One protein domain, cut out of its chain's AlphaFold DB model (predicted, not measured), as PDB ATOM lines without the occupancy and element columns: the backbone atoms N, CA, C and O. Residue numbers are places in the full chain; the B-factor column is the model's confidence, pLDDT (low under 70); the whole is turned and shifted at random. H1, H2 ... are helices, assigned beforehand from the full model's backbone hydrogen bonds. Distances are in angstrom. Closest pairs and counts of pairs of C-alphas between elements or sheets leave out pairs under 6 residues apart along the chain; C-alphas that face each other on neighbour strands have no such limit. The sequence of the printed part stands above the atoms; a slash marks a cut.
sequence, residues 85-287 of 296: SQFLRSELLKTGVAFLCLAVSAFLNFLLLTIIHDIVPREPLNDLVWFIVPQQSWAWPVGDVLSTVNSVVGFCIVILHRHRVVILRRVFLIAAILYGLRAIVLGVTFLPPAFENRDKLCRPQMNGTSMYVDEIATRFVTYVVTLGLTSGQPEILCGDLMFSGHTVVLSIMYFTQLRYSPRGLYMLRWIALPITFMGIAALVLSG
ATOM      1  N   SER A  85      29.938 -20.713 -32.014       69.31
ATOM      2  CA  SER A  85      29.588 -21.898 -31.220       69.31
ATOM      3  C   SER A  85      30.790 -22.497 -30.476       69.31
ATOM      4  O   SER A  85      30.666 -22.902 -29.320       69.31
ATOM      5  N   GLN A  86      31.970 -22.495 -31.106       73.56
ATOM      6  CA  GLN A  86      33.228 -22.925 -30.491       73.56
ATOM      7  C   GLN A  86      33.652 -21.970 -29.371       73.56
ATOM      8  O   GLN A  86      34.016 -22.418 -28.283       73.56
ATOM      9  N   PHE A  87      33.518 -20.657 -29.590       75.50
ATOM     10  CA  PHE A  87      33.769 -19.655 -28.555       75.50
ATOM     11  C   PHE A  87      32.848 -19.865 -27.344       75.50
ATOM     12  O   PHE A  87      33.339 -19.996 -26.225       75.50
ATOM     13  N   LEU A  88      31.534 -20.011 -27.559       73.88
ATOM     14  CA  LEU A  88      30.568 -20.258 -26.481       73.88
ATOM     15  C   LEU A  88      30.875 -21.542 -25.697       73.88
ATOM     16  O   LEU A  88      30.849 -21.521 -24.470       73.88
ATOM     17  N   ARG A  89      31.215 -22.642 -26.384       78.12
ATOM     18  CA  ARG A  89      31.627 -23.900 -25.734       78.12
ATOM     19  C   ARG A  89      32.874 -23.720 -24.877       78.12
ATOM     20  O   ARG A  89      32.899 -24.196 -23.748       78.12
ATOM     21  N   SER A  90      33.878 -22.996 -25.373       79.69
ATOM     22  CA  SER A  90      35.093 -22.717 -24.600       79.69
ATOM     23  C   SER A  90      34.814 -21.857 -23.362       79.69
ATOM     24  O   SER A  90      35.397 -22.086 -22.305       79.69
ATOM     25  N   GLU A  91      33.878 -20.907 -23.450       83.06
ATOM     26  CA  GLU A  91      33.480 -20.075 -22.316       83.06
ATOM     27  C   GLU A  91      32.667 -20.867 -21.281       83.06
ATOM     28  O   GLU A  91      32.882 -20.699 -20.079       83.06
ATOM     29  N   LEU A  92      31.795 -21.779 -21.724       84.88
ATOM     30  CA  LEU A  92      31.065 -22.689 -20.837       84.88
ATOM     31  C   LEU A  92      31.999 -23.682 -20.143       84.88
ATOM     32  O   LEU A  92      31.873 -23.864 -18.939       84.88
ATOM     33  N   LEU A  93      32.976 -24.251 -20.852       87.62
ATOM     34  CA  LEU A  93      33.994 -25.131 -20.266       87.62
ATOM     35  C   LEU A  93      34.784 -24.418 -19.163       87.62
ATOM     36  O   LEU A  93      34.895 -24.927 -18.053       87.62
ATOM     37  N   LYS A  94      35.256 -23.192 -19.423       88.25
ATOM     38  CA  LYS A  94      35.938 -22.367 -18.408       88.25
ATOM     39  C   LYS A  94      35.042 -22.077 -17.203       88.25
ATOM     40  O   LYS A  94      35.518 -22.028 -16.074       88.25
ATOM     41  N   THR A  95      33.749 -21.862 -17.440       88.25
ATOM     42  CA  THR A  95      32.774 -21.620 -16.367       88.25
ATOM     43  C   THR A  95      32.500 -22.897 -15.570       88.25
ATOM     44  O   THR A  95      32.403 -22.831 -14.350       88.25
ATOM     45  N   GLY A  96      32.464 -24.057 -16.230       88.31
ATOM     46  CA  GLY A  96      32.342 -25.367 -15.590       88.31
ATOM     47  C   GLY A  96      33.530 -25.689 -14.685       88.31
ATOM     48  O   GLY A  96      33.329 -26.136 -13.563       88.31
ATOM     49  N   VAL A  97      34.757 -25.371 -15.112       91.06
ATOM     50  CA  VAL A  97      35.953 -25.507 -14.259       91.06
ATOM     51  C   VAL A  97      35.868 -24.594 -13.030       91.06
ATOM     52  O   VAL A  97      36.142 -25.037 -11.918       91.06
ATOM     53  N   ALA A  98      35.441 -23.337 -13.200       89.88
ATOM     54  CA  ALA A  98      35.248 -22.419 -12.074       89.88
ATOM     55  C   ALA A  98      34.167 -22.913 -11.094       89.88
ATOM     56  O   ALA A  98      34.336 -22.803  -9.883       89.88
ATOM     57  N   PHE A  99      33.081 -23.487 -11.613       89.25
ATOM     58  CA  PHE A  99      32.032 -24.097 -10.801       89.25
ATOM     59  C   PHE A  99      32.533 -25.332 -10.039       89.25
ATOM     60  O   PHE A  99      32.248 -25.465  -8.855       89.25
ATOM     61  N   LEU A 100      33.327 -26.197 -10.678       90.38
ATOM     62  CA  LEU A 100      33.937 -27.349 -10.008       90.38
ATOM     63  C   LEU A 100      34.862 -26.906  -8.868       90.38
ATOM     64  O   LEU A 100      34.812 -27.476  -7.784       90.38
ATOM     65  N   CYS A 101      35.664 -25.862  -9.088       91.44
ATOM     66  CA  CYS A 101      36.511 -25.282  -8.048       91.44
ATOM     67  C   CYS A 101      35.678 -24.787  -6.855       91.44
ATOM     68  O   CYS A 101      35.977 -25.142  -5.718       91.44
ATOM     69  N   LEU A 102      34.586 -24.059  -7.114       89.81
ATOM     70  CA  LEU A 102      33.642 -23.644  -6.074       89.81
ATOM     71  C   LEU A 102      33.039 -24.842  -5.331       89.81
ATOM     72  O   LEU A 102      32.978 -24.814  -4.106       89.81
ATOM     73  N   ALA A 103      32.615 -25.883  -6.048       87.00
ATOM     74  CA  ALA A 103      32.022 -27.075  -5.449       87.00
ATOM     75  C   ALA A 103      33.007 -27.792  -4.514       87.00
ATOM     76  O   ALA A 103      32.637 -28.150  -3.399       87.00
ATOM     77  N   VAL A 104      34.272 -27.934  -4.924       88.81
ATOM     78  CA  VAL A 104      35.333 -28.505  -4.079       88.81
ATOM     79  C   VAL A 104      35.589 -27.625  -2.853       88.81
ATOM     80  O   VAL A 104      35.637 -28.136  -1.737       88.81
ATOM     81  N   SER A 105      35.696 -26.304  -3.018       89.25
ATOM     82  CA  SER A 105      35.869 -25.381  -1.888       89.25
ATOM     83  C   SER A 105      34.683 -25.418  -0.918       89.25
ATOM     84  O   SER A 105      34.884 -25.409   0.294       89.25
ATOM     85  N   ALA A 106      33.450 -25.489  -1.419       83.50
ATOM     86  CA  ALA A 106      32.247 -25.606  -0.597       83.50
ATOM     87  C   ALA A 106      32.208 -26.944   0.157       83.50
ATOM     88  O   ALA A 106      31.958 -26.958   1.359       83.50
ATOM     89  N   PHE A 107      32.540 -28.047  -0.523       84.06
ATOM     90  CA  PHE A 107      32.667 -29.370   0.089       84.06
ATOM     91  C   PHE A 107      33.666 -29.355   1.251       84.06
ATOM     92  O   PHE A 107      33.338 -29.798   2.349       84.06
ATOM     93  N   LEU A 108      34.858 -28.785   1.037       84.69
ATOM     94  CA  LEU A 108      35.882 -28.670   2.076       84.69
ATOM     95  C   LEU A 108      35.405 -27.841   3.274       84.69
ATOM     96  O   LEU A 108      35.679 -28.223   4.406       84.69
ATOM     97  N   ASN A 109      34.659 -26.752   3.053       83.19
ATOM     98  CA  ASN A 109      34.079 -25.981   4.158       83.19
ATOM     99  C   ASN A 109      33.100 -26.805   4.985       83.19
ATOM    100  O   ASN A 109      33.179 -26.783   6.206       83.19
ATOM    101  N   PHE A 110      32.177 -27.514   4.336       77.25
ATOM    102  CA  PHE A 110      31.184 -28.323   5.040       77.25
ATOM    103  C   PHE A 110      31.827 -29.482   5.804       77.25
ATOM    104  O   PHE A 110      31.458 -29.741   6.950       77.25
ATOM    105  N   LEU A 111      32.816 -30.143   5.197       77.94
ATOM    106  CA  LEU A 111      33.584 -31.196   5.849       77.94
ATOM    107  C   LEU A 111      34.284 -30.658   7.101       77.94
ATOM    108  O   LEU A 111      34.140 -31.219   8.182       77.94
ATOM    109  N   LEU A 112      35.003 -29.545   6.964       79.06
ATOM    110  CA  LEU A 112      35.764 -28.970   8.061       79.06
ATOM    111  C   LEU A 112      34.857 -28.444   9.176       79.06
ATOM    112  O   LEU A 112      35.152 -28.647  10.346       79.06
ATOM    113  N   LEU A 113      33.718 -27.847   8.821       74.25
ATOM    114  CA  LEU A 113      32.705 -27.413   9.778       74.25
ATOM    115  C   LEU A 113      32.140 -28.592  10.584       74.25
ATOM    116  O   LEU A 113      31.977 -28.475  11.794       74.25
ATOM    117  N   THR A 114      31.884 -29.730   9.930       70.38
ATOM    118  CA  THR A 114      31.410 -30.956  10.598       70.38
ATOM    119  C   THR A 114      32.473 -31.509  11.548       70.38
ATOM    120  O   THR A 114      32.173 -31.832  12.690       70.38
ATOM    121  N   ILE A 115      33.736 -31.542  11.113       72.06
ATOM    122  CA  ILE A 115      34.862 -32.002  11.936       72.06
ATOM    123  C   ILE A 115      35.053 -31.105  13.167       72.06
ATOM    124  O   ILE A 115      35.185 -31.598  14.283       72.06
ATOM    125  N   ILE A 116      35.052 -29.783  12.978       68.88
ATOM    126  CA  ILE A 116      35.206 -28.807  14.066       68.88
ATOM    127  C   ILE A 116      34.044 -28.923  15.052       68.88
ATOM    128  O   ILE A 116      34.273 -28.887  16.257       68.88
ATOM    129  N   HIS A 117      32.818 -29.099  14.556       66.12
ATOM    130  CA  HIS A 117      31.644 -29.287  15.403       66.12
ATOM    131  C   HIS A 117      31.792 -30.471  16.371       66.12
ATOM    132  O   HIS A 117      31.352 -30.369  17.515       66.12
ATOM    133  N   ASP A 118      32.438 -31.558  15.946       65.38
ATOM    134  CA  ASP A 118      32.621 -32.752  16.776       65.38
ATOM    135  C   ASP A 118      33.878 -32.703  17.664       65.38
ATOM    136  O   ASP A 118      33.886 -33.295  18.741       65.38
ATOM    137  N   ILE A 119      34.934 -31.983  17.258       62.75
ATOM    138  CA  ILE A 119      36.210 -31.909  18.002       62.75
ATOM    139  C   ILE A 119      36.217 -30.800  19.063       62.75
ATOM    140  O   ILE A 119      36.888 -30.929  20.089       62.75
ATOM    141  N   VAL A 120      35.537 -29.680  18.814       59.56
ATOM    142  CA  VAL A 120      35.693 -28.479  19.639       59.56
ATOM    143  C   VAL A 120      35.071 -28.666  21.035       59.56
ATOM    144  O   VAL A 120      33.881 -28.982  21.140       59.56
ATOM    145  N   PRO A 121      35.843 -28.427  22.120       51.69
ATOM    146  CA  PRO A 121      35.323 -28.439  23.483       51.69
ATOM    147  C   PRO A 121      34.242 -27.367  23.658       51.69
ATOM    148  O   PRO A 121      34.335 -26.269  23.114       51.69
ATOM    149  N   ARG A 122      33.203 -27.676  24.439       53.97
ATOM    150  CA  ARG A 122      32.004 -26.827  24.558       53.97
ATOM    151  C   ARG A 122      32.201 -25.534  25.355       53.97
ATOM    152  O   ARG A 122      31.263 -24.735  25.403       53.97
ATOM    153  N   GLU A 123      33.369 -25.323  25.950       49.72
ATOM    154  CA  GLU A 123      33.644 -24.179  26.818       49.72
ATOM    155  C   GLU A 123      33.682 -22.864  26.014       49.72
ATOM    156  O   GLU A 123      34.386 -22.783  25.001       49.72
ATOM    157  N   PRO A 124      32.894 -21.841  26.396       52.38
ATOM    158  CA  PRO A 124      32.846 -20.578  25.672       52.38
ATOM    159  C   PRO A 124      34.126 -19.768  25.905       52.38
ATOM    160  O   PRO A 124      34.582 -19.612  27.039       52.38
ATOM    161  N   LEU A 125      34.685 -19.206  24.830       48.41
ATOM    162  CA  LEU A 125      35.761 -18.228  24.941       48.41
ATOM    163  C   LEU A 125      35.163 -16.845  25.221       48.41
ATOM    164  O   LEU A 125      34.251 -16.393  24.528       48.41
ATOM    165  N   ASN A 126      35.663 -16.186  26.262       43.72
ATOM    166  CA  ASN A 126      35.180 -14.883  26.703       43.72
ATOM    167  C   ASN A 126      35.765 -13.762  25.821       43.72
ATOM    168  O   ASN A 126      36.792 -13.178  26.169       43.72
ATOM    169  N   ASP A 127      35.143 -13.468  24.673       53.03
ATOM    170  CA  ASP A 127      35.538 -12.308  23.861       53.03
ATOM    171  C   ASP A 127      34.898 -11.007  24.388       53.03
ATOM    172  O   ASP A 127      33.693 -10.921  24.631       53.03
ATOM    173  N   LEU A 128      35.708  -9.946  24.475       49.59
ATOM    174  CA  LEU A 128      35.355  -8.622  25.015       49.59
ATOM    175  C   LEU A 128      34.180  -7.929  24.291       49.59
ATOM    176  O   LEU A 128      33.479  -7.114  24.884       49.59
ATOM    177  N   VAL A 129      33.955  -8.244  23.010       51.19
ATOM    178  CA  VAL A 129      32.872  -7.662  22.190       51.19
ATOM    179  C   VAL A 129      31.497  -8.131  22.656       51.19
ATOM    180  O   VAL A 129      30.521  -7.383  22.563       51.19
ATOM    181  N   TRP A 130      31.414  -9.346  23.195       51.66
ATOM    182  CA  TRP A 130      30.138  -9.911  23.603       51.66
ATOM    183  C   TRP A 130      29.597  -9.259  24.872       51.66
ATOM    184  O   TRP A 130      28.382  -9.178  24.999       51.66
ATOM    185  N   PHE A 131      30.454  -8.614  25.680       50.62
ATOM    186  CA  PHE A 131      30.093  -7.836  26.881       50.62
ATOM    187  C   PHE A 131      29.043  -6.737  26.659       50.62
ATOM    188  O   PHE A 131      28.383  -6.322  27.609       50.62
ATOM    189  N   ILE A 132      28.870  -6.271  25.420       51.53
ATOM    190  CA  ILE A 132      28.006  -5.132  25.093       51.53
ATOM    191  C   ILE A 132      26.678  -5.527  24.412       51.53
ATOM    192  O   ILE A 132      25.751  -4.716  24.416       51.53
ATOM    193  N   VAL A 133      26.535  -6.738  23.848       56.06
ATOM    194  CA  VAL A 133      25.359  -7.105  23.028       56.06
ATOM    195  C   VAL A 133      24.682  -8.401  23.502       56.06
ATOM    196  O   VAL A 133      25.286  -9.469  23.401       56.06
ATOM    197  N   PRO A 134      23.402  -8.356  23.924       56.19
ATOM    198  CA  PRO A 134      22.643  -9.551  24.290       56.19
ATOM    199  C   PRO A 134      22.191 -10.359  23.065       56.19
ATOM    200  O   PRO A 134      21.687  -9.786  22.091       56.19
ATOM    201  N   GLN A 135      22.273 -11.692  23.156       59.78
ATOM    202  CA  GLN A 135      21.894 -12.610  22.081       59.78
ATOM    203  C   GLN A 135      20.421 -12.452  21.729       59.78
ATOM    204  O   GLN A 135      19.543 -12.583  22.584       59.78
ATOM    205  N   GLN A 136      20.141 -12.225  20.452       66.12
ATOM    206  CA  GLN A 136      18.778 -12.130  19.954       66.12
ATOM    207  C   GLN A 136      18.425 -13.381  19.149       66.12
ATOM    208  O   GLN A 136      18.922 -13.578  18.043       66.12
ATOM    209  N   SER A 137      17.525 -14.217  19.672       65.56
ATOM    210  CA  SER A 137      17.054 -15.435  18.989       65.56
ATOM    211  C   SER A 137      16.317 -15.147  17.675       65.56
ATOM    212  O   SER A 137      16.334 -15.966  16.759       65.56
ATOM    213  N   TRP A 138      15.716 -13.961  17.541       70.88
ATOM    214  CA  TRP A 138      15.071 -13.504  16.306       70.88
ATOM    215  C   TRP A 138      16.067 -13.054  15.230       70.88
ATOM    216  O   TRP A 138      15.702 -12.987  14.057       70.88
ATOM    217  N   ALA A 139      17.317 -12.747  15.587       70.94
ATOM    218  CA  ALA A 139      18.289 -12.208  14.635       70.94
ATOM    219  C   ALA A 139      18.751 -13.263  13.621       70.94
ATOM    220  O   ALA A 139      19.025 -12.938  12.467       70.94
ATOM    221  N   TRP A 140      18.758 -14.530  14.028       68.62
ATOM    222  CA  TRP A 140      19.133 -15.653  13.183       68.62
ATOM    223  C   TRP A 140      18.181 -15.882  11.990       68.62
ATOM    224  O   TRP A 140      18.633 -15.760  10.849       68.62
ATOM    225  N   PRO A 141      16.860 -16.100  12.183       73.00
ATOM    226  CA  PRO A 141      15.940 -16.267  11.056       73.00
ATOM    227  C   PRO A 141      15.843 -15.003  10.190       73.00
ATOM    228  O   PRO A 141      15.660 -15.092   8.977       73.00
ATOM    229  N   VAL A 142      16.009 -13.813  10.781       79.69
ATOM    230  CA  VAL A 142      16.065 -12.551  10.026       79.69
ATOM    231  C   VAL A 142      17.303 -12.502   9.124       79.69
ATOM    232  O   VAL A 142      17.183 -12.122   7.960       79.69
ATOM    233  N   GLY A 143      18.470 -12.926   9.617       77.25
ATOM    234  CA  GLY A 143      19.697 -13.032   8.824       77.25
ATOM    235  C   GLY A 143      19.546 -13.966   7.620       77.25
ATOM    236  O   GLY A 143      19.914 -13.591   6.504       77.25
ATOM    237  N   ASP A 144      18.927 -15.132   7.817       77.81
ATOM    238  CA  ASP A 144      18.661 -16.114   6.758       77.81
ATOM    239  C   ASP A 144      17.724 -15.556   5.675       77.81
ATOM    240  O   ASP A 144      18.014 -15.651   4.475       77.81
ATOM    241  N   VAL A 145      16.622 -14.911   6.078       83.56
ATOM    242  CA  VAL A 145      15.669 -14.297   5.140       83.56
ATOM    243  C   VAL A 145      16.334 -13.170   4.354       83.56
ATOM    244  O   VAL A 145      16.248 -13.146   3.124       83.56
ATOM    245  N   LEU A 146      17.044 -12.260   5.026       84.94
ATOM    246  CA  LEU A 146      17.725 -11.144   4.361       84.94
ATOM    247  C   LEU A 146      18.815 -11.631   3.400       84.94
ATOM    248  O   LEU A 146      18.927 -11.109   2.288       84.94
ATOM    249  N   SER A 147      19.577 -12.658   3.785       83.31
ATOM    250  CA  SER A 147      20.583 -13.282   2.920       83.31
ATOM    251  C   SER A 147      19.960 -13.938   1.691       83.31
ATOM    252  O   SER A 147      20.440 -13.740   0.570       83.31
ATOM    253  N   THR A 148      18.841 -14.640   1.866       84.31
ATOM    254  CA  THR A 148      18.102 -15.270   0.766       84.31
ATOM    255  C   THR A 148      17.570 -14.224  -0.209       84.31
ATOM    256  O   THR A 148      17.825 -14.313  -1.410       84.31
ATOM    257  N   VAL A 149      16.896 -13.184   0.293       86.44
ATOM    258  CA  VAL A 149      16.363 -12.083  -0.525       86.44
ATOM    259  C   VAL A 149      17.486 -11.402  -1.310       86.44
ATOM    260  O   VAL A 149      17.381 -11.234  -2.526       86.44
ATOM    261  N   ASN A 150      18.594 -11.069  -0.643       86.94
ATOM    262  CA  ASN A 150      19.755 -10.452  -1.280       86.94
ATOM    263  C   ASN A 150      20.376 -11.352  -2.365       86.94
ATOM    264  O   ASN A 150      20.768 -10.872  -3.430       86.94
ATOM    265  N   SER A 151      20.427 -12.663  -2.121       85.75
ATOM    266  CA  SER A 151      20.941 -13.644  -3.080       85.75
ATOM    267  C   SER A 151      20.050 -13.768  -4.312       85.75
ATOM    268  O   SER A 151      20.558 -13.765  -5.433       85.75
ATOM    269  N   VAL A 152      18.726 -13.802  -4.130       87.25
ATOM    270  CA  VAL A 152      17.756 -13.839  -5.235       87.25
ATOM    271  C   VAL A 152      17.883 -12.585  -6.099       87.25
ATOM    272  O   VAL A 152      18.035 -12.692  -7.316       87.25
ATOM    273  N   VAL A 153      17.909 -11.398  -5.486       86.44
ATOM    274  CA  VAL A 153      18.067 -10.124  -6.208       86.44
ATOM    275  C   VAL A 153      19.398 -10.080  -6.968       86.44
ATOM    276  O   VAL A 153      19.420  -9.765  -8.161       86.44
ATOM    277  N   GLY A 154      20.504 -10.452  -6.313       86.81
ATOM    278  CA  GLY A 154      21.825 -10.531  -6.937       86.81
ATOM    279  C   GLY A 154      21.854 -11.480  -8.136       86.81
ATOM    280  O   GLY A 154      22.361 -11.123  -9.203       86.81
ATOM    281  N   PHE A 155      21.249 -12.661  -8.005       86.94
ATOM    282  CA  PHE A 155      21.195 -13.655  -9.074       86.94
ATOM    283  C   PHE A 155      20.331 -13.200 -10.257       86.94
ATOM    284  O   PHE A 155      20.742 -13.354 -11.412       86.94
ATOM    285  N   CYS A 156      19.188 -12.555  -9.998       87.00
ATOM    286  CA  CYS A 156      18.356 -11.948 -11.038       87.00
ATOM    287  C   CYS A 156      19.149 -10.936 -11.879       87.00
ATOM    288  O   CYS A 156      19.101 -10.987 -13.110       87.00
ATOM    289  N   ILE A 157      19.941 -10.064 -11.246       86.50
ATOM    290  CA  ILE A 157      20.779  -9.085 -11.961       86.50
ATOM    291  C   ILE A 157      21.826  -9.787 -12.831       86.50
ATOM    292  O   ILE A 157      22.036  -9.393 -13.979       86.50
ATOM    293  N   VAL A 158      22.464 -10.845 -12.320       87.69
ATOM    294  CA  VAL A 158      23.471 -11.607 -13.074       87.69
ATOM    295  C   VAL A 158      22.858 -12.283 -14.303       87.69
ATOM    296  O   VAL A 158      23.451 -12.220 -15.384       87.69
ATOM    297  N   ILE A 159      21.676 -12.897 -14.174       86.00
ATOM    298  CA  ILE A 159      20.992 -13.581 -15.285       86.00
ATOM    299  C   ILE A 159      20.538 -12.596 -16.366       86.00
ATOM    300  O   ILE A 159      20.692 -12.888 -17.557       86.00
ATOM    301  N   LEU A 160      19.990 -11.447 -15.960       86.06
ATOM    302  CA  LEU A 160      19.484 -10.421 -16.877       86.06
ATOM    303  C   LEU A 160      20.610  -9.643 -17.580       86.06
ATOM    304  O   LEU A 160      20.364  -8.929 -18.553       86.06
ATOM    305  N   HIS A 161      21.861  -9.788 -17.138       86.94
ATOM    306  CA  HIS A 161      22.987  -9.082 -17.733       86.94
ATOM    307  C   HIS A 161      23.415  -9.679 -19.088       86.94
ATOM    308  O   HIS A 161      23.581 -10.889 -19.256       86.94
ATOM    309  N   ARG A 162      23.729  -8.808 -20.059       84.00
ATOM    310  CA  ARG A 162      24.138  -9.182 -21.434       84.00
ATOM    311  C   ARG A 162      25.325 -10.156 -21.491       84.00
ATOM    312  O   ARG A 162      25.418 -10.981 -22.394       84.00
ATOM    313  N   HIS A 163      26.222 -10.074 -20.509       84.50
ATOM    314  CA  HIS A 163      27.422 -10.914 -20.371       84.50
ATOM    315  C   HIS A 163      27.334 -11.927 -19.211       84.50
ATOM    316  O   HIS A 163      28.342 -12.194 -18.555       84.50
ATOM    317  N   ARG A 164      26.145 -12.496 -18.958       87.31
ATOM    318  CA  ARG A 164      25.859 -13.403 -17.826       87.31
ATOM    319  C   ARG A 164      26.906 -14.493 -17.582       87.31
ATOM    320  O   ARG A 164      27.349 -14.650 -16.456       87.31
ATOM    321  N   VAL A 165      27.385 -15.184 -18.622       85.38
ATOM    322  CA  VAL A 165      28.358 -16.292 -18.479       85.38
ATOM    323  C   VAL A 165      29.709 -15.800 -17.947       85.38
ATOM    324  O   VAL A 165      30.300 -16.413 -17.063       85.38
ATOM    325  N   VAL A 166      30.182 -14.649 -18.433       87.44
ATOM    326  CA  VAL A 166      31.464 -14.068 -18.003       87.44
ATOM    327  C   VAL A 166      31.379 -13.565 -16.564       87.44
ATOM    328  O   VAL A 166      32.348 -13.686 -15.815       87.44
ATOM    329  N   ILE A 167      30.232 -13.002 -16.178       89.56
ATOM    330  CA  ILE A 167      29.984 -12.536 -14.809       89.56
ATOM    331  C   ILE A 167      29.875 -13.724 -13.865       89.56
ATOM    332  O   ILE A 167      30.571 -13.753 -12.858       89.56
ATOM    333  N   LEU A 168      29.082 -14.732 -14.228       86.88
ATOM    334  CA  LEU A 168      28.887 -15.937 -13.432       86.88
ATOM    335  C   LEU A 168      30.222 -16.638 -13.150       86.88
ATOM    336  O   LEU A 168      30.507 -16.966 -12.005       86.88
ATOM    337  N   ARG A 169      31.106 -16.751 -14.153       89.81
ATOM    338  CA  ARG A 169      32.472 -17.262 -13.957       89.81
ATOM    339  C   ARG A 169      33.260 -16.459 -12.918       89.81
ATOM    340  O   ARG A 169      33.960 -17.049 -12.103       89.81
ATOM    341  N   ARG A 170      33.182 -15.124 -12.951       91.12
ATOM    342  CA  ARG A 170      33.880 -14.261 -11.980       91.12
ATOM    343  C   ARG A 170      33.324 -14.457 -10.575       91.12
ATOM    344  O   ARG A 170      34.105 -14.596  -9.643       91.12
ATOM    345  N   VAL A 171      31.999 -14.505 -10.444       89.62
ATOM    346  CA  VAL A 171      31.325 -14.747  -9.163       89.62
ATOM    347  C   VAL A 171      31.716 -16.115  -8.604       89.62
ATOM    348  O   VAL A 171      32.090 -16.191  -7.441       89.62
ATOM    349  N   PHE A 172      31.732 -17.168  -9.427       89.69
ATOM    350  CA  PHE A 172      32.156 -18.505  -8.999       89.69
ATOM    351  C   PHE A 172      33.617 -18.561  -8.549       89.69
ATOM    352  O   PHE A 172      33.893 -19.172  -7.525       89.69
ATOM    353  N   LEU A 173      34.542 -17.893  -9.249       90.44
ATOM    354  CA  LEU A 173      35.946 -17.836  -8.822       90.44
ATOM    355  C   LEU A 173      36.123 -17.069  -7.507       90.44
ATOM    356  O   LEU A 173      36.838 -17.531  -6.623       90.44
ATOM    357  N   ILE A 174      35.459 -15.919  -7.359       91.62
ATOM    358  CA  ILE A 174      35.506 -15.131  -6.118       91.62
ATOM    359  C   ILE A 174      34.917 -15.936  -4.957       91.62
ATOM    360  O   ILE A 174      35.514 -15.988  -3.884       91.62
ATOM    361  N   ALA A 175      33.783 -16.603  -5.181       89.50
ATOM    362  CA  ALA A 175      33.174 -17.480  -4.195       89.50
ATOM    363  C   ALA A 175      34.115 -18.631  -3.821       89.50
ATOM    364  O   ALA A 175      34.348 -18.843  -2.638       89.50
ATOM    365  N   ALA A 176      34.722 -19.317  -4.795       90.06
ATOM    366  CA  ALA A 176      35.649 -20.419  -4.536       90.06
ATOM    367  C   ALA A 176      36.836 -19.977  -3.668       90.06
ATOM    368  O   ALA A 176      37.181 -20.655  -2.705       90.06
ATOM    369  N   ILE A 177      37.411 -18.804  -3.959       91.38
ATOM    370  CA  ILE A 177      38.514 -18.235  -3.175       91.38
ATOM    371  C   ILE A 177      38.058 -17.901  -1.751       91.38
ATOM    372  O   ILE A 177      38.728 -18.289  -0.800       91.38
ATOM    373  N   LEU A 178      36.925 -17.213  -1.580       89.81
ATOM    374  CA  LEU A 178      36.432 -16.819  -0.254       89.81
ATOM    375  C   LEU A 178      36.037 -18.022   0.605       89.81
ATOM    376  O   LEU A 178      36.374 -18.069   1.785       89.81
ATOM    377  N   TYR A 179      35.380 -19.019   0.012       86.31
ATOM    378  CA  TYR A 179      35.119 -20.288   0.677       86.31
ATOM    379  C   TYR A 179      36.433 -21.012   1.000       86.31
ATOM    380  O   TYR A 179      36.607 -21.471   2.121       86.31
ATOM    381  N   GLY A 180      37.402 -21.068   0.085       87.25
ATOM    382  CA  GLY A 180      38.718 -21.650   0.368       87.25
ATOM    383  C   GLY A 180      39.427 -20.977   1.550       87.25
ATOM    384  O   GLY A 180      39.895 -21.663   2.454       87.25
ATOM    385  N   LEU A 181      39.437 -19.642   1.591       87.56
ATOM    386  CA  LEU A 181      39.993 -18.868   2.704       87.56
ATOM    387  C   LEU A 181      39.265 -19.157   4.016       87.56
ATOM    388  O   LEU A 181      39.916 -19.350   5.035       87.56
ATOM    389  N   ARG A 182      37.933 -19.244   3.990       85.31
ATOM    390  CA  ARG A 182      37.138 -19.609   5.164       85.31
ATOM    391  C   ARG A 182      37.492 -21.001   5.679       85.31
ATOM    392  O   ARG A 182      37.674 -21.148   6.878       85.31
ATOM    393  N   ALA A 183      37.661 -21.986   4.799       82.69
ATOM    394  CA  ALA A 183      38.105 -23.319   5.198       82.69
ATOM    395  C   ALA A 183      39.504 -23.270   5.836       82.69
ATOM    396  O   ALA A 183      39.721 -23.867   6.881       82.69
ATOM    397  N   ILE A 184      40.446 -22.511   5.267       84.00
ATOM    398  CA  ILE A 184      41.784 -22.350   5.859       84.00
ATOM    399  C   ILE A 184      41.696 -21.703   7.248       84.00
ATOM    400  O   ILE A 184      42.293 -22.212   8.192       84.00
ATOM    401  N   VAL A 185      40.932 -20.617   7.397       81.06
ATOM    402  CA  VAL A 185      40.753 -19.925   8.685       81.06
ATOM    403  C   VAL A 185      40.088 -20.839   9.710       81.06
ATOM    404  O   VAL A 185      40.577 -20.928  10.825       81.06
ATOM    405  N   LEU A 186      39.039 -21.572   9.335       74.62
ATOM    406  CA  LEU A 186      38.393 -22.546  10.218       74.62
ATOM    407  C   LEU A 186      39.353 -23.671  10.635       74.62
ATOM    408  O   LEU A 186      39.307 -24.123  11.772       74.62
ATOM    409  N   GLY A 187      40.247 -24.105   9.744       73.31
ATOM    410  CA  GLY A 187      41.227 -25.153  10.046       73.31
ATOM    411  C   GLY A 187      42.386 -24.687  10.925       73.31
ATOM    412  O   GLY A 187      42.946 -25.488  11.667       73.31
ATOM    413  N   VAL A 188      42.758 -23.409  10.842       76.19
ATOM    414  CA  VAL A 188      43.869 -22.825  11.614       76.19
ATOM    415  C   VAL A 188      43.384 -22.221  12.935       76.19
ATOM    416  O   VAL A 188      44.103 -22.247  13.931       76.19
ATOM    417  N   THR A 189      42.175 -21.663  12.961       68.00
ATOM    418  CA  THR A 189      41.606 -20.937  14.098       68.00
ATOM    419  C   THR A 189      40.524 -21.782  14.762       68.00
ATOM    420  O   THR A 189      39.349 -21.714  14.408       68.00
ATOM    421  N   PHE A 190      40.920 -22.566  15.766       55.00
ATOM    422  CA  PHE A 190      39.991 -23.247  16.666       55.00
ATOM    423  C   PHE A 190      39.367 -22.226  17.622       55.00
ATOM    424  O   PHE A 190      39.803 -22.100  18.764       55.00
ATOM    425  N   LEU A 191      38.382 -21.454  17.159       55.84
ATOM    426  CA  LEU A 191      37.600 -20.618  18.064       55.84
ATOM    427  C   LEU A 191      36.356 -21.399  18.497       55.84
ATOM    428  O   LEU A 191      35.484 -21.656  17.656       55.84
ATOM    429  N   PRO A 192      36.263 -21.823  19.770       51.41
ATOM    430  CA  PRO A 192      35.054 -22.452  20.249       51.41
ATOM    431  C   PRO A 192      33.895 -21.459  20.135       51.41
ATOM    432  O   PRO A 192      34.069 -20.263  20.379       51.41
ATOM    433  N   PRO A 193      32.706 -21.914  19.712       52.78
ATOM    434  CA  PRO A 193      31.613 -20.994  19.442       52.78
ATOM    435  C   PRO A 193      31.198 -20.281  20.742       52.78
ATOM    436  O   PRO A 193      31.257 -20.884  21.804       52.78
ATOM    437  N   ALA A 194      30.722 -19.041  20.705       49.16
ATOM    438  CA  ALA A 194      30.492 -18.249  21.923       49.16
ATOM    439  C   ALA A 194      29.210 -18.603  22.718       49.16
ATOM    440  O   ALA A 194      28.793 -17.806  23.543       49.16
ATOM    441  N   PHE A 195      28.552 -19.752  22.479       50.91
ATOM    442  CA  PHE A 195      27.210 -20.019  23.014       50.91
ATOM    443  C   PHE A 195      27.148 -20.635  24.425       50.91
ATOM    444  O   PHE A 195      27.719 -21.697  24.653       50.91
ATOM    445  N   GLU A 196      26.345 -20.044  25.313       44.00
ATOM    446  CA  GLU A 196      26.100 -20.478  26.708       44.00
ATOM    447  C   GLU A 196      24.845 -21.367  26.884       44.00
ATOM    448  O   GLU A 196      24.823 -22.230  27.752       44.00
ATOM    449  N   ASN A 197      23.825 -21.254  26.017       50.47
ATOM    450  CA  ASN A 197      22.593 -22.073  26.057       50.47
ATOM    451  C   ASN A 197      22.480 -22.990  24.824       50.47
ATOM    452  O   ASN A 197      21.607 -22.826  23.969       50.47
ATOM    453  N   ARG A 198      23.416 -23.937  24.701       49.66
ATOM    454  CA  ARG A 198      23.635 -24.728  23.474       49.66
ATOM    455  C   ARG A 198      22.605 -25.824  23.219       49.66
ATOM    456  O   ARG A 198      22.294 -26.085  22.062       49.66
ATOM    457  N   ASP A 199      22.052 -26.427  24.267       49.62
ATOM    458  CA  ASP A 199      21.253 -27.660  24.147       49.62
ATOM    459  C   ASP A 199      19.845 -27.446  23.563       49.62
ATOM    460  O   ASP A 199      19.158 -28.408  23.237       49.62
ATOM    461  N   LYS A 200      19.402 -26.189  23.413       47.66
ATOM    462  CA  LYS A 200      18.111 -25.840  22.789       47.66
ATOM    463  C   LYS A 200      18.228 -25.330  21.356       47.66
ATOM    464  O   LYS A 200      17.216 -25.256  20.668       47.66
ATOM    465  N   LEU A 201      19.423 -24.913  20.941       53.53
ATOM    466  CA  LEU A 201      19.639 -24.249  19.655       53.53
ATOM    467  C   LEU A 201      20.502 -25.097  18.723       53.53
ATOM    468  O   LEU A 201      20.302 -25.062  17.513       53.53
ATOM    469  N   CYS A 202      21.438 -25.871  19.269       58.06
ATOM    470  CA  CYS A 202      22.393 -26.623  18.477       58.06
ATOM    471  C   CYS A 202      22.064 -28.106  18.395       58.06
ATOM    472  O   CYS A 202      21.665 -28.718  19.384       58.06
ATOM    473  N   ARG A 203      22.282 -28.676  17.204       54.59
ATOM    474  CA  ARG A 203      22.160 -30.118  16.957       54.59
ATOM    475  C   ARG A 203      22.999 -30.877  17.999       54.59
ATOM    476  O   ARG A 203      24.152 -30.494  18.222       54.59
ATOM    477  N   PRO A 204      22.465 -31.941  18.624       53.50
ATOM    478  CA  PRO A 204      23.237 -32.746  19.560       53.50
ATOM    479  C   PRO A 204      24.439 -33.391  18.848       53.50
ATOM    480  O   PRO A 204      24.298 -33.961  17.760       53.50
ATOM    481  N   GLN A 205      25.621 -33.286  19.473       51.81
ATOM    482  CA  GLN A 205      26.834 -33.996  19.048       51.81
ATOM    483  C   GLN A 205      26.591 -35.505  19.142       51.81
ATOM    484  O   GLN A 205      26.082 -36.002  20.152       51.81
ATOM    485  N   MET A 206      26.956 -36.233  18.093       53.97
ATOM    486  CA  MET A 206      26.680 -37.663  17.984       53.97
ATOM    487  C   MET A 206      27.797 -38.456  18.670       53.97
ATOM    488  O   MET A 206      28.752 -38.891  18.034       53.97
ATOM    489  N   ASN A 207      27.686 -38.647  19.985       52.19
ATOM    490  CA  ASN A 207      28.581 -39.528  20.733       52.19
ATOM    491  C   ASN A 207      28.080 -40.979  20.670       52.19
ATOM    492  O   ASN A 207      27.348 -41.434  21.544       52.19
ATOM    493  N   GLY A 208      28.531 -41.717  19.654       52.50
ATOM    494  CA  GLY A 208      28.605 -43.179  19.700       52.50
ATOM    495  C   GLY A 208      27.675 -43.965  18.768       52.50
ATOM    496  O   GLY A 208      26.512 -43.636  18.565       52.50
ATOM    497  N   THR A 209      28.215 -45.104  18.320       50.09
ATOM    498  CA  THR A 209      27.617 -46.236  17.577       50.09
ATOM    499  C   THR A 209      27.427 -46.086  16.063       50.09
ATOM    500  O   THR A 209      27.331 -44.998  15.514       50.09
ATOM    501  N   SER A 210      27.485 -47.232  15.379       52.47
ATOM    502  CA  SER A 210      27.728 -47.494  13.948       52.47
ATOM    503  C   SER A 210      26.806 -46.819  12.912       52.47
ATOM    504  O   SER A 210      26.946 -47.110  11.728       52.47
ATOM    505  N   MET A 211      25.913 -45.922  13.341       53.31
ATOM    506  CA  MET A 211      25.003 -45.082  12.540       53.31
ATOM    507  C   MET A 211      25.435 -43.597  12.569       53.31
ATOM    508  O   MET A 211      24.635 -42.669  12.591       53.31
ATOM    509  N   TYR A 212      26.741 -43.354  12.682       58.97
ATOM    510  CA  TYR A 212      27.309 -42.003  12.724       58.97
ATOM    511  C   TYR A 212      27.547 -41.449  11.309       58.97
ATOM    512  O   TYR A 212      27.355 -40.265  11.043       58.97
ATOM    513  N   VAL A 213      27.934 -42.316  10.368       58.62
ATOM    514  CA  VAL A 213      28.347 -41.911   9.014       58.62
ATOM    515  C   VAL A 213      27.148 -41.620   8.113       58.62
ATOM    516  O   VAL A 213      27.191 -40.673   7.337       58.62
ATOM    517  N   ASP A 214      26.079 -42.404   8.208       58.84
ATOM    518  CA  ASP A 214      24.841 -42.239   7.441       58.84
ATOM    519  C   ASP A 214      24.053 -41.005   7.890       58.84
ATOM    520  O   ASP A 214      23.553 -40.252   7.050       58.84
ATOM    521  N   GLU A 215      24.006 -40.726   9.190       62.97
ATOM    522  CA  GLU A 215      23.313 -39.548   9.700       62.97
ATOM    523  C   GLU A 215      24.089 -38.255   9.407       62.97
ATOM    524  O   GLU A 215      23.501 -37.261   8.971       62.97
ATOM    525  N   ILE A 216      25.423 -38.275   9.522       63.59
ATOM    526  CA  ILE A 216      26.281 -37.169   9.070       63.59
ATOM    527  C   ILE A 216      26.197 -36.987   7.559       63.59
ATOM    528  O   ILE A 216      26.081 -35.854   7.096       63.59
ATOM    529  N   ALA A 217      26.198 -38.070   6.782       61.44
ATOM    530  CA  ALA A 217      26.025 -37.991   5.336       61.44
ATOM    531  C   ALA A 217      24.660 -37.397   4.977       61.44
ATOM    532  O   ALA A 217      24.582 -36.554   4.091       61.44
ATOM    533  N   THR A 218      23.593 -37.752   5.693       63.44
ATOM    534  CA  THR A 218      22.254 -37.194   5.469       63.44
ATOM    535  C   THR A 218      22.200 -35.708   5.830       63.44
ATOM    536  O   THR A 218      21.636 -34.912   5.075       63.44
ATOM    537  N   ARG A 219      22.847 -35.296   6.929       64.69
ATOM    538  CA  ARG A 219      23.000 -33.879   7.313       64.69
ATOM    539  C   ARG A 219      23.799 -33.113   6.258       64.69
ATOM    540  O   ARG A 219      23.356 -32.067   5.795       64.69
ATOM    541  N   PHE A 220      24.921 -33.667   5.813       63.12
ATOM    542  CA  PHE A 220      25.774 -33.108   4.769       63.12
ATOM    543  C   PHE A 220      25.028 -32.959   3.437       63.12
ATOM    544  O   PHE A 220      25.037 -31.886   2.837       63.12
ATOM    545  N   VAL A 221      24.328 -34.008   2.999       60.25
ATOM    546  CA  VAL A 221      23.512 -34.001   1.780       60.25
ATOM    547  C   VAL A 221      22.406 -32.962   1.896       60.25
ATOM    548  O   VAL A 221      22.219 -32.187   0.966       60.25
ATOM    549  N   THR A 222      21.732 -32.876   3.040       62.53
ATOM    550  CA  THR A 222      20.708 -31.850   3.276       62.53
ATOM    551  C   THR A 222      21.311 -30.447   3.185       62.53
ATOM    552  O   THR A 222      20.767 -29.603   2.482       62.53
ATOM    553  N   TYR A 223      22.471 -30.187   3.791       63.47
ATOM    554  CA  TYR A 223      23.150 -28.888   3.688       63.47
ATOM    555  C   TYR A 223      23.584 -28.539   2.257       63.47
ATOM    556  O   TYR A 223      23.400 -27.400   1.822       63.47
ATOM    557  N   VAL A 224      24.105 -29.511   1.505       60.81
ATOM    558  CA  VAL A 224      24.484 -29.339   0.093       60.81
ATOM    559  C   VAL A 224      23.252 -29.081  -0.779       60.81
ATOM    560  O   VAL A 224      23.267 -28.169  -1.604       60.81
ATOM    561  N   VAL A 225      22.172 -29.839  -0.576       55.47
ATOM    562  CA  VAL A 225      20.912 -29.715  -1.329       55.47
ATOM    563  C   VAL A 225      20.202 -28.400  -1.017       55.47
ATOM    564  O   VAL A 225      19.677 -27.757  -1.923       55.47
ATOM    565  N   THR A 226      20.243 -27.954   0.238       61.75
ATOM    566  CA  THR A 226      19.633 -26.684   0.660       61.75
ATOM    567  C   THR A 226      20.549 -25.483   0.385       61.75
ATOM    568  O   THR A 226      20.221 -24.360   0.756       61.75
ATOM    569  N   LEU A 227      21.704 -25.694  -0.267       60.66
ATOM    570  CA  LEU A 227      22.708 -24.666  -0.578       60.66
ATOM    571  C   LEU A 227      23.158 -23.848   0.652       60.66
ATOM    572  O   LEU A 227      23.567 -22.695   0.522       60.66
ATOM    573  N   GLY A 228      23.093 -24.443   1.847       59.59
ATOM    574  CA  GLY A 228      23.411 -23.779   3.111       59.59
ATOM    575  C   GLY A 228      22.297 -22.920   3.724       59.59
ATOM    576  O   GLY A 228      22.569 -22.268   4.727       59.59
ATOM    577  N   LEU A 229      21.074 -22.912   3.180       57.28
ATOM    578  CA  LEU A 229      19.931 -22.251   3.821       57.28
ATOM    579  C   LEU A 229      19.478 -23.058   5.041       57.28
ATOM    580  O   LEU A 229      19.189 -24.251   4.923       57.28
ATOM    581  N   THR A 230      19.369 -22.412   6.201       56.56
ATOM    582  CA  THR A 230      19.013 -23.100   7.455       56.56
ATOM    583  C   THR A 230      17.547 -22.905   7.857       56.56
ATOM    584  O   THR A 230      17.082 -23.489   8.833       56.56
ATOM    585  N   SER A 231      16.773 -22.178   7.046       45.53
ATOM    586  CA  SER A 231      15.370 -21.788   7.274       45.53
ATOM    587  C   SER A 231      14.366 -22.930   7.542       45.53
ATOM    588  O   SER A 231      13.203 -22.646   7.822       45.53
ATOM    589  N   GLY A 232      14.761 -24.201   7.435       42.59
ATOM    590  CA  GLY A 232      13.895 -25.366   7.646       42.59
ATOM    591  C   GLY A 232      14.369 -26.344   8.724       42.59
ATOM    592  O   GLY A 232      13.826 -27.443   8.799       42.59
ATOM    593  N   GLN A 233      15.395 -26.015   9.517       49.25
ATOM    594  CA  GLN A 233      15.897 -26.899  10.574       49.25
ATOM    595  C   GLN A 233      15.716 -26.256  11.957       49.25
ATOM    596  O   GLN A 233      16.119 -25.109  12.137       49.25
ATOM    597  N   PRO A 234      15.136 -26.975  12.940       46.19
ATOM    598  CA  PRO A 234      14.945 -26.455  14.296       46.19
ATOM    599  C   PRO A 234      16.258 -26.328  15.084       46.19
ATOM    600  O   PRO A 234      16.275 -25.698  16.135       46.19
ATOM    601  N   GLU A 235      17.350 -26.916  14.586       51.09
ATOM    602  CA  GLU A 235      18.625 -27.028  15.291       51.09
ATOM    603  C   GLU A 235      19.788 -26.695  14.339       51.09
ATOM    604  O   GLU A 235      19.880 -27.251  13.239       51.09
ATOM    605  N   ILE A 236      20.679 -25.794  14.759       59.50
ATOM    606  CA  ILE A 236      21.811 -25.291  13.965       59.50
ATOM    607  C   ILE A 236      23.101 -26.059  14.263       59.50
ATOM    608  O   ILE A 236      23.284 -26.620  15.345       59.50
ATOM    609  N   LEU A 237      24.043 -26.057  13.320       55.31
ATOM    610  CA  LEU A 237      25.381 -26.591  13.559       55.31
ATOM    611  C   LEU A 237      26.207 -25.561  14.353       55.31
ATOM    612  O   LEU A 237      26.685 -24.563  13.809       55.31
ATOM    613  N   CYS A 238      26.339 -25.789  15.664       53.97
ATOM    614  CA  CYS A 238      27.168 -24.985  16.567       53.97
ATOM    615  C   CYS A 238      28.637 -25.050  16.123       53.97
ATOM    616  O   CYS A 238      29.327 -26.026  16.400       53.97
ATOM    617  N   GLY A 239      29.101 -24.032  15.411       51.44
ATOM    618  CA  GLY A 239      30.441 -23.985  14.817       51.44
ATOM    619  C   GLY A 239      30.545 -22.931  13.718       51.44
ATOM    620  O   GLY A 239      31.625 -22.417  13.456       51.44
ATOM    621  N   ASP A 240      29.408 -22.528  13.140       54.78
ATOM    622  CA  ASP A 240      29.355 -21.524  12.072       54.78
ATOM    623  C   ASP A 240      29.338 -20.053  12.556       54.78
ATOM    624  O   ASP A 240      28.936 -19.137  11.834       54.78
ATOM    625  N   LEU A 241      29.699 -19.797  13.816       51.84
ATOM    626  CA  LEU A 241      29.213 -18.588  14.484       51.84
ATOM    627  C   LEU A 241      29.970 -17.299  14.141       51.84
ATOM    628  O   LEU A 241      29.349 -16.248  14.030       51.84
ATOM    629  N   MET A 242      31.289 -17.351  13.938       50.44
ATOM    630  CA  MET A 242      32.059 -16.141  13.608       50.44
ATOM    631  C   MET A 242      32.138 -15.848  12.105       50.44
ATOM    632  O   MET A 242      32.457 -14.726  11.716       50.44
ATOM    633  N   PHE A 243      31.834 -16.822  11.240       52.97
ATOM    634  CA  PHE A 243      31.956 -16.644   9.793       52.97
ATOM    635  C   PHE A 243      30.894 -17.451   9.045       52.97
ATOM    636  O   PHE A 243      31.218 -18.401   8.334       52.97
ATOM    637  N   SER A 244      29.620 -17.074   9.196       67.31
ATOM    638  CA  SER A 244      28.551 -17.777   8.491       67.31
ATOM    639  C   SER A 244      28.705 -17.689   6.977       67.31
ATOM    640  O   SER A 244      29.065 -16.647   6.415       67.31
ATOM    641  N   GLY A 245      28.391 -18.791   6.289       69.56
ATOM    642  CA  GLY A 245      28.338 -18.826   4.826       69.56
ATOM    643  C   GLY A 245      27.409 -17.747   4.268       69.56
ATOM    644  O   GLY A 245      27.692 -17.179   3.214       69.56
ATOM    645  N   HIS A 246      26.376 -17.385   5.034       77.94
ATOM    646  CA  HIS A 246      25.463 -16.289   4.736       77.94
ATOM    647  C   HIS A 246      26.190 -14.951   4.584       77.94
ATOM    648  O   HIS A 246      25.927 -14.251   3.614       77.94
ATOM    649  N   THR A 247      27.153 -14.616   5.448       80.88
ATOM    650  CA  THR A 247      27.919 -13.359   5.354       80.88
ATOM    651  C   THR A 247      28.770 -13.315   4.088       80.88
ATOM    652  O   THR A 247      28.842 -12.279   3.419       80.88
ATOM    653  N   VAL A 248      29.390 -14.443   3.721       84.69
ATOM    654  CA  VAL A 248      30.195 -14.564   2.495       84.69
ATOM    655  C   VAL A 248      29.315 -14.372   1.262       84.69
ATOM    656  O   VAL A 248      29.623 -13.533   0.415       84.69
ATOM    657  N   VAL A 249      28.190 -15.090   1.179       84.19
ATOM    658  CA  VAL A 249      27.245 -14.970   0.060       84.19
ATOM    659  C   VAL A 249      26.670 -13.560  -0.009       84.19
ATOM    660  O   VAL A 249      26.701 -12.941  -1.070       84.19
ATOM    661  N   LEU A 250      26.215 -13.015   1.117       86.25
ATOM    662  CA  LEU A 250      25.622 -11.686   1.203       86.25
ATOM    663  C   LEU A 250      26.611 -10.600   0.754       86.25
ATOM    664  O   LEU A 250      26.241  -9.738  -0.043       86.25
ATOM    665  N   SER A 251      27.884 -10.707   1.149       87.62
ATOM    666  CA  SER A 251      28.953  -9.798   0.713       87.62
ATOM    667  C   SER A 251      29.243  -9.918  -0.787       87.62
ATOM    668  O   SER A 251      29.273  -8.909  -1.494       87.62
ATOM    669  N   ILE A 252      29.413 -11.139  -1.312       89.50
ATOM    670  CA  ILE A 252      29.666 -11.368  -2.747       89.50
ATOM    671  C   ILE A 252      28.499 -10.842  -3.586       89.50
ATOM    672  O   ILE A 252      28.713 -10.159  -4.593       89.50
ATOM    673  N   MET A 253      27.266 -11.140  -3.176       87.44
ATOM    674  CA  MET A 253      26.062 -10.708  -3.877       87.44
ATOM    675  C   MET A 253      25.901  -9.193  -3.804       87.44
ATOM    676  O   MET A 253      25.558  -8.586  -4.816       87.44
ATOM    677  N   TYR A 254      26.225  -8.555  -2.680       87.38
ATOM    678  CA  TYR A 254      26.226  -7.097  -2.563       87.38
ATOM    679  C   TYR A 254      27.246  -6.435  -3.500       87.38
ATOM    680  O   TYR A 254      26.896  -5.539  -4.271       87.38
ATOM    681  N   PHE A 255      28.497  -6.906  -3.523       88.81
ATOM    682  CA  PHE A 255      29.504  -6.373  -4.448       88.81
ATOM    683  C   PHE A 255      29.136  -6.620  -5.915       88.81
ATOM    684  O   PHE A 255      29.367  -5.763  -6.771       88.81
ATOM    685  N   THR A 256      28.517  -7.765  -6.209       87.56
ATOM    686  CA  THR A 256      28.004  -8.088  -7.545       87.56
ATOM    687  C   THR A 256      26.900  -7.109  -7.946       87.56
ATOM    688  O   THR A 256      26.952  -6.543  -9.038       87.56
ATOM    689  N   GLN A 257      25.954  -6.827  -7.050       86.50
ATOM    690  CA  GLN A 257      24.907  -5.829  -7.259       86.50
ATOM    691  C   GLN A 257      25.495  -4.438  -7.502       86.50
ATOM    692  O   GLN A 257      25.170  -3.802  -8.501       86.50
ATOM    693  N   LEU A 258      26.431  -3.984  -6.663       85.56
ATOM    694  CA  LEU A 258      27.084  -2.684  -6.831       85.56
ATOM    695  C   LEU A 258      27.825  -2.555  -8.163       85.56
ATOM    696  O   LEU A 258      27.820  -1.485  -8.773       85.56
ATOM    697  N   ARG A 259      28.487  -3.629  -8.609       86.88
ATOM    698  CA  ARG A 259      29.325  -3.591  -9.809       86.88
ATOM    699  C   ARG A 259      28.533  -3.731 -11.103       86.88
ATOM    700  O   ARG A 259      28.924  -3.134 -12.105       86.88
ATOM    701  N   TYR A 260      27.479  -4.542 -11.095       83.62
ATOM    702  CA  TYR A 260      26.731  -4.911 -12.298       83.62
ATOM    703  C   TYR A 260      25.346  -4.263 -12.391       83.62
ATOM    704  O   TYR A 260      24.683  -4.418 -13.416       83.62
ATOM    705  N   SER A 261      24.917  -3.501 -11.378       81.38
ATOM    706  CA  SER A 261      23.677  -2.728 -11.454       81.38
ATOM    707  C   SER A 261      23.764  -1.656 -12.552       81.38
ATOM    708  O   SER A 261      24.701  -0.849 -12.561       81.38
ATOM    709  N   PRO A 262      22.786  -1.592 -13.475       75.12
ATOM    710  CA  PRO A 262      22.747  -0.566 -14.507       75.12
ATOM    711  C   PRO A 262      22.485   0.815 -13.893       75.12
ATOM    712  O   PRO A 262      21.766   0.950 -12.903       75.12
ATOM    713  N   ARG A 263      23.026   1.866 -14.524       69.00
ATOM    714  CA  ARG A 263      22.947   3.264 -14.045       69.00
ATOM    715  C   ARG A 263      21.512   3.787 -13.847       69.00
ATOM    716  O   ARG A 263      21.328   4.739 -13.102       69.00
ATOM    717  N   GLY A 264      20.514   3.165 -14.482       67.50
ATOM    718  CA  GLY A 264      19.096   3.528 -14.353       67.50
ATOM    719  C   GLY A 264      18.373   2.931 -13.138       67.50
ATOM    720  O   GLY A 264      17.338   3.456 -12.744       67.50
ATOM    721  N   LEU A 265      18.903   1.880 -12.501       72.31
ATOM    722  CA  LEU A 265      18.279   1.225 -11.339       72.31
ATOM    723  C   LEU A 265      18.882   1.721 -10.019       72.31
ATOM    724  O   LEU A 265      19.261   0.933  -9.153       72.31
ATOM    725  N   TYR A 266      18.979   3.040  -9.850       72.75
ATOM    726  CA  TYR A 266      19.530   3.635  -8.627       72.75
ATOM    727  C   TYR A 266      18.753   3.202  -7.370       72.75
ATOM    728  O   TYR A 266      19.363   2.944  -6.337       72.75
ATOM    729  N   MET A 267      17.433   3.019  -7.489       75.06
ATOM    730  CA  MET A 267      16.552   2.501  -6.432       75.06
ATOM    731  C   MET A 267      17.009   1.150  -5.874       75.06
ATOM    732  O   MET A 267      17.000   0.942  -4.665       75.06
ATOM    733  N   LEU A 268      17.487   0.250  -6.737       76.81
ATOM    734  CA  LEU A 268      17.934  -1.075  -6.318       76.81
ATOM    735  C   LEU A 268      19.186  -0.990  -5.440       76.81
ATOM    736  O   LEU A 268      19.315  -1.725  -4.471       76.81
ATOM    737  N   ARG A 269      20.076  -0.031  -5.727       77.56
ATOM    738  CA  ARG A 269      21.260   0.241  -4.904       77.56
ATOM    739  C   ARG A 269      20.891   0.829  -3.539       77.56
ATOM    740  O   ARG A 269      21.505   0.454  -2.544       77.56
ATOM    741  N   TRP A 270      19.895   1.713  -3.492       79.44
ATOM    742  CA  TRP A 270      19.402   2.299  -2.241       79.44
ATOM    743  C   TRP A 270      18.704   1.283  -1.336       79.44
ATOM    744  O   TRP A 270      18.745   1.450  -0.125       79.44
ATOM    745  N   ILE A 271      18.116   0.226  -1.901       79.31
ATOM    746  CA  ILE A 271      17.476  -0.859  -1.145       79.31
ATOM    747  C   ILE A 271      18.486  -1.961  -0.779       79.31
ATOM    748  O   ILE A 271      18.465  -2.478   0.334       79.31
ATOM    749  N   ALA A 272      19.424  -2.294  -1.670       79.38
ATOM    750  CA  ALA A 272      20.422  -3.339  -1.422       79.38
ATOM    751  C   ALA A 272      21.404  -2.980  -0.293       79.38
ATOM    752  O   ALA A 272      21.843  -3.861   0.446       79.38
ATOM    753  N   LEU A 273      21.737  -1.695  -0.133       82.81
ATOM    754  CA  LEU A 273      22.647  -1.217   0.911       82.81
ATOM    755  C   LEU A 273      22.112  -1.454   2.339       82.81
ATOM    756  O   LEU A 273      22.809  -2.120   3.107       82.81
ATOM    757  N   PRO A 274      20.899  -0.996   2.714       84.19
ATOM    758  CA  PRO A 274      20.350  -1.256   4.039       84.19
ATOM    759  C   PRO A 274      20.057  -2.740   4.265       84.19
ATOM    760  O   PRO A 274      20.302  -3.214   5.365       84.19
ATOM    761  N   ILE A 275      19.625  -3.504   3.250       82.81
ATOM    762  CA  ILE A 275      19.423  -4.962   3.388       82.81
ATOM    763  C   ILE A 275      20.737  -5.665   3.737       82.81
ATOM    764  O   ILE A 275      20.774  -6.498   4.639       82.81
ATOM    765  N   THR A 276      21.825  -5.312   3.052       83.06
ATOM    766  CA  THR A 276      23.148  -5.901   3.301       83.06
ATOM    767  C   THR A 276      23.663  -5.505   4.683       83.06
ATOM    768  O   THR A 276      24.117  -6.358   5.439       83.06
ATOM    769  N   PHE A 277      23.550  -4.226   5.047       84.75
ATOM    770  CA  PHE A 277      23.981  -3.740   6.357       84.75
ATOM    771  C   PHE A 277      23.166  -4.365   7.497       84.75
ATOM    772  O   PHE A 277      23.740  -4.829   8.476       84.75
ATOM    773  N   MET A 278      21.844  -4.450   7.339       84.31
ATOM    774  CA  MET A 278      20.944  -5.080   8.304       84.31
ATOM    775  C   MET A 278      21.185  -6.588   8.404       84.31
ATOM    776  O   MET A 278      21.146  -7.125   9.504       84.31
ATOM    777  N   GLY A 279      21.498  -7.263   7.294       79.94
ATOM    778  CA  GLY A 279      21.876  -8.677   7.290       79.94
ATOM    779  C   GLY A 279      23.191  -8.933   8.026       79.94
ATOM    780  O   GLY A 279      23.244  -9.812   8.878       79.94
ATOM    781  N   ILE A 280      24.231  -8.131   7.770       80.69
ATOM    782  CA  ILE A 280      25.505  -8.221   8.508       80.69
ATOM    783  C   ILE A 280      25.281  -7.920   9.992       80.69
ATOM    784  O   ILE A 280      25.758  -8.669  10.839       80.69
ATOM    785  N   ALA A 281      24.521  -6.872  10.318       78.69
ATOM    786  CA  ALA A 281      24.199  -6.526  11.698       78.69
ATOM    787  C   ALA A 281      23.437  -7.658  12.404       78.69
ATOM    788  O   ALA A 281      23.844  -8.066  13.483       78.69
ATOM    789  N   ALA A 282      22.393  -8.225  11.792       73.44
ATOM    790  CA  ALA A 282      21.636  -9.342  12.359       73.44
ATOM    791  C   ALA A 282      22.520 -10.578  12.607       73.44
ATOM    792  O   ALA A 282      22.426 -11.198  13.664       73.44
ATOM    793  N   LEU A 283      23.429 -10.895  11.680       73.06
ATOM    794  CA  LEU A 283      24.375 -12.003  11.839       73.06
ATOM    795  C   LEU A 283      25.371 -11.753  12.985       73.06
ATOM    796  O   LEU A 283      25.651 -12.670  13.751       73.06
ATOM    797  N   VAL A 284      25.849 -10.516  13.155       72.81
ATOM    798  CA  VAL A 284      26.713 -10.135  14.287       72.81
ATOM    799  C   VAL A 284      25.948 -10.201  15.614       72.81
ATOM    800  O   VAL A 284      26.444 -10.774  16.580       72.81
ATOM    801  N   LEU A 285      24.717  -9.680  15.661       69.56
ATOM    802  CA  LEU A 285      23.856  -9.707  16.852       69.56
ATOM    803  C   LEU A 285      23.450 -11.138  17.256       69.56
ATOM    804  O   LEU A 285      23.193 -11.402  18.429       69.56
ATOM    805  N   SER A 286      23.412 -12.071  16.300       63.56
ATOM    806  CA  SER A 286      23.132 -13.489  16.553       63.56
ATOM    807  C   SER A 286      24.252 -14.206  17.323       63.56
ATOM    808  O   SER A 286      23.999 -15.280  17.874       63.56
ATOM    809  N   GLY A 287      25.473 -13.658  17.340       57.25
ATOM    810  CA  GLY A 287      26.648 -14.304  17.932       57.25
ATOM    811  C   GLY A 287      26.954 -13.930  19.386       57.25
ATOM    812  O   GLY A 287      27.866 -14.521  19.958       57.25
TER     813      GLY A 287
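Overview. This is residues 85 to 287 of the 296 residues of the protein "PAP2_C domain-containing protein" of Globodera pallida (UniProt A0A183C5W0). H2, H3, H5 and H6 form an up-and-down bundle, each running against the one before; long H1 packs along H3, and H4 sits off to the side between long loops. Here 203 residues are printed, with six named helices in order H1 to H6: all helix, compact, radius of gyration of the C-alphas 18.6 A. The spans are 55 by 41 by 29 A.

Along the chain. Find C-alpha 85 at (29.588, -21.898, -31.220); H1 runs 50.7 A to residue 119. Then come H2, 139 to 160, 31.6 A; H3, 164 to 188, 35.8 A; H4, 212 to 225; H5, 245 to 260; H6, 266 to 285, ending at (23.856, -9.707, 16.852).

Arrangement. H1 touches H3, closest C-alphas Leu 102 and Ala 176, 4.1 A. H4 is close to H1 but not clearly touching, closest C-alphas Phe 110 and Phe 220, 7.2 A. H2 touches H5, closest C-alphas Gly 154 and Met 253, 5.2 A. Hairpin H5 and H6 stands at a shallow 17 degrees. Each O i to N i+4 pair is within hydrogen-bond range except in H6, 15 of 16.

Size, cuts and confidence. The printed part has no cut. Links H1 to H2, H3 to H4 and H4 to H5 are long; pLDDT is under 70 at residues 189 to 245, among others.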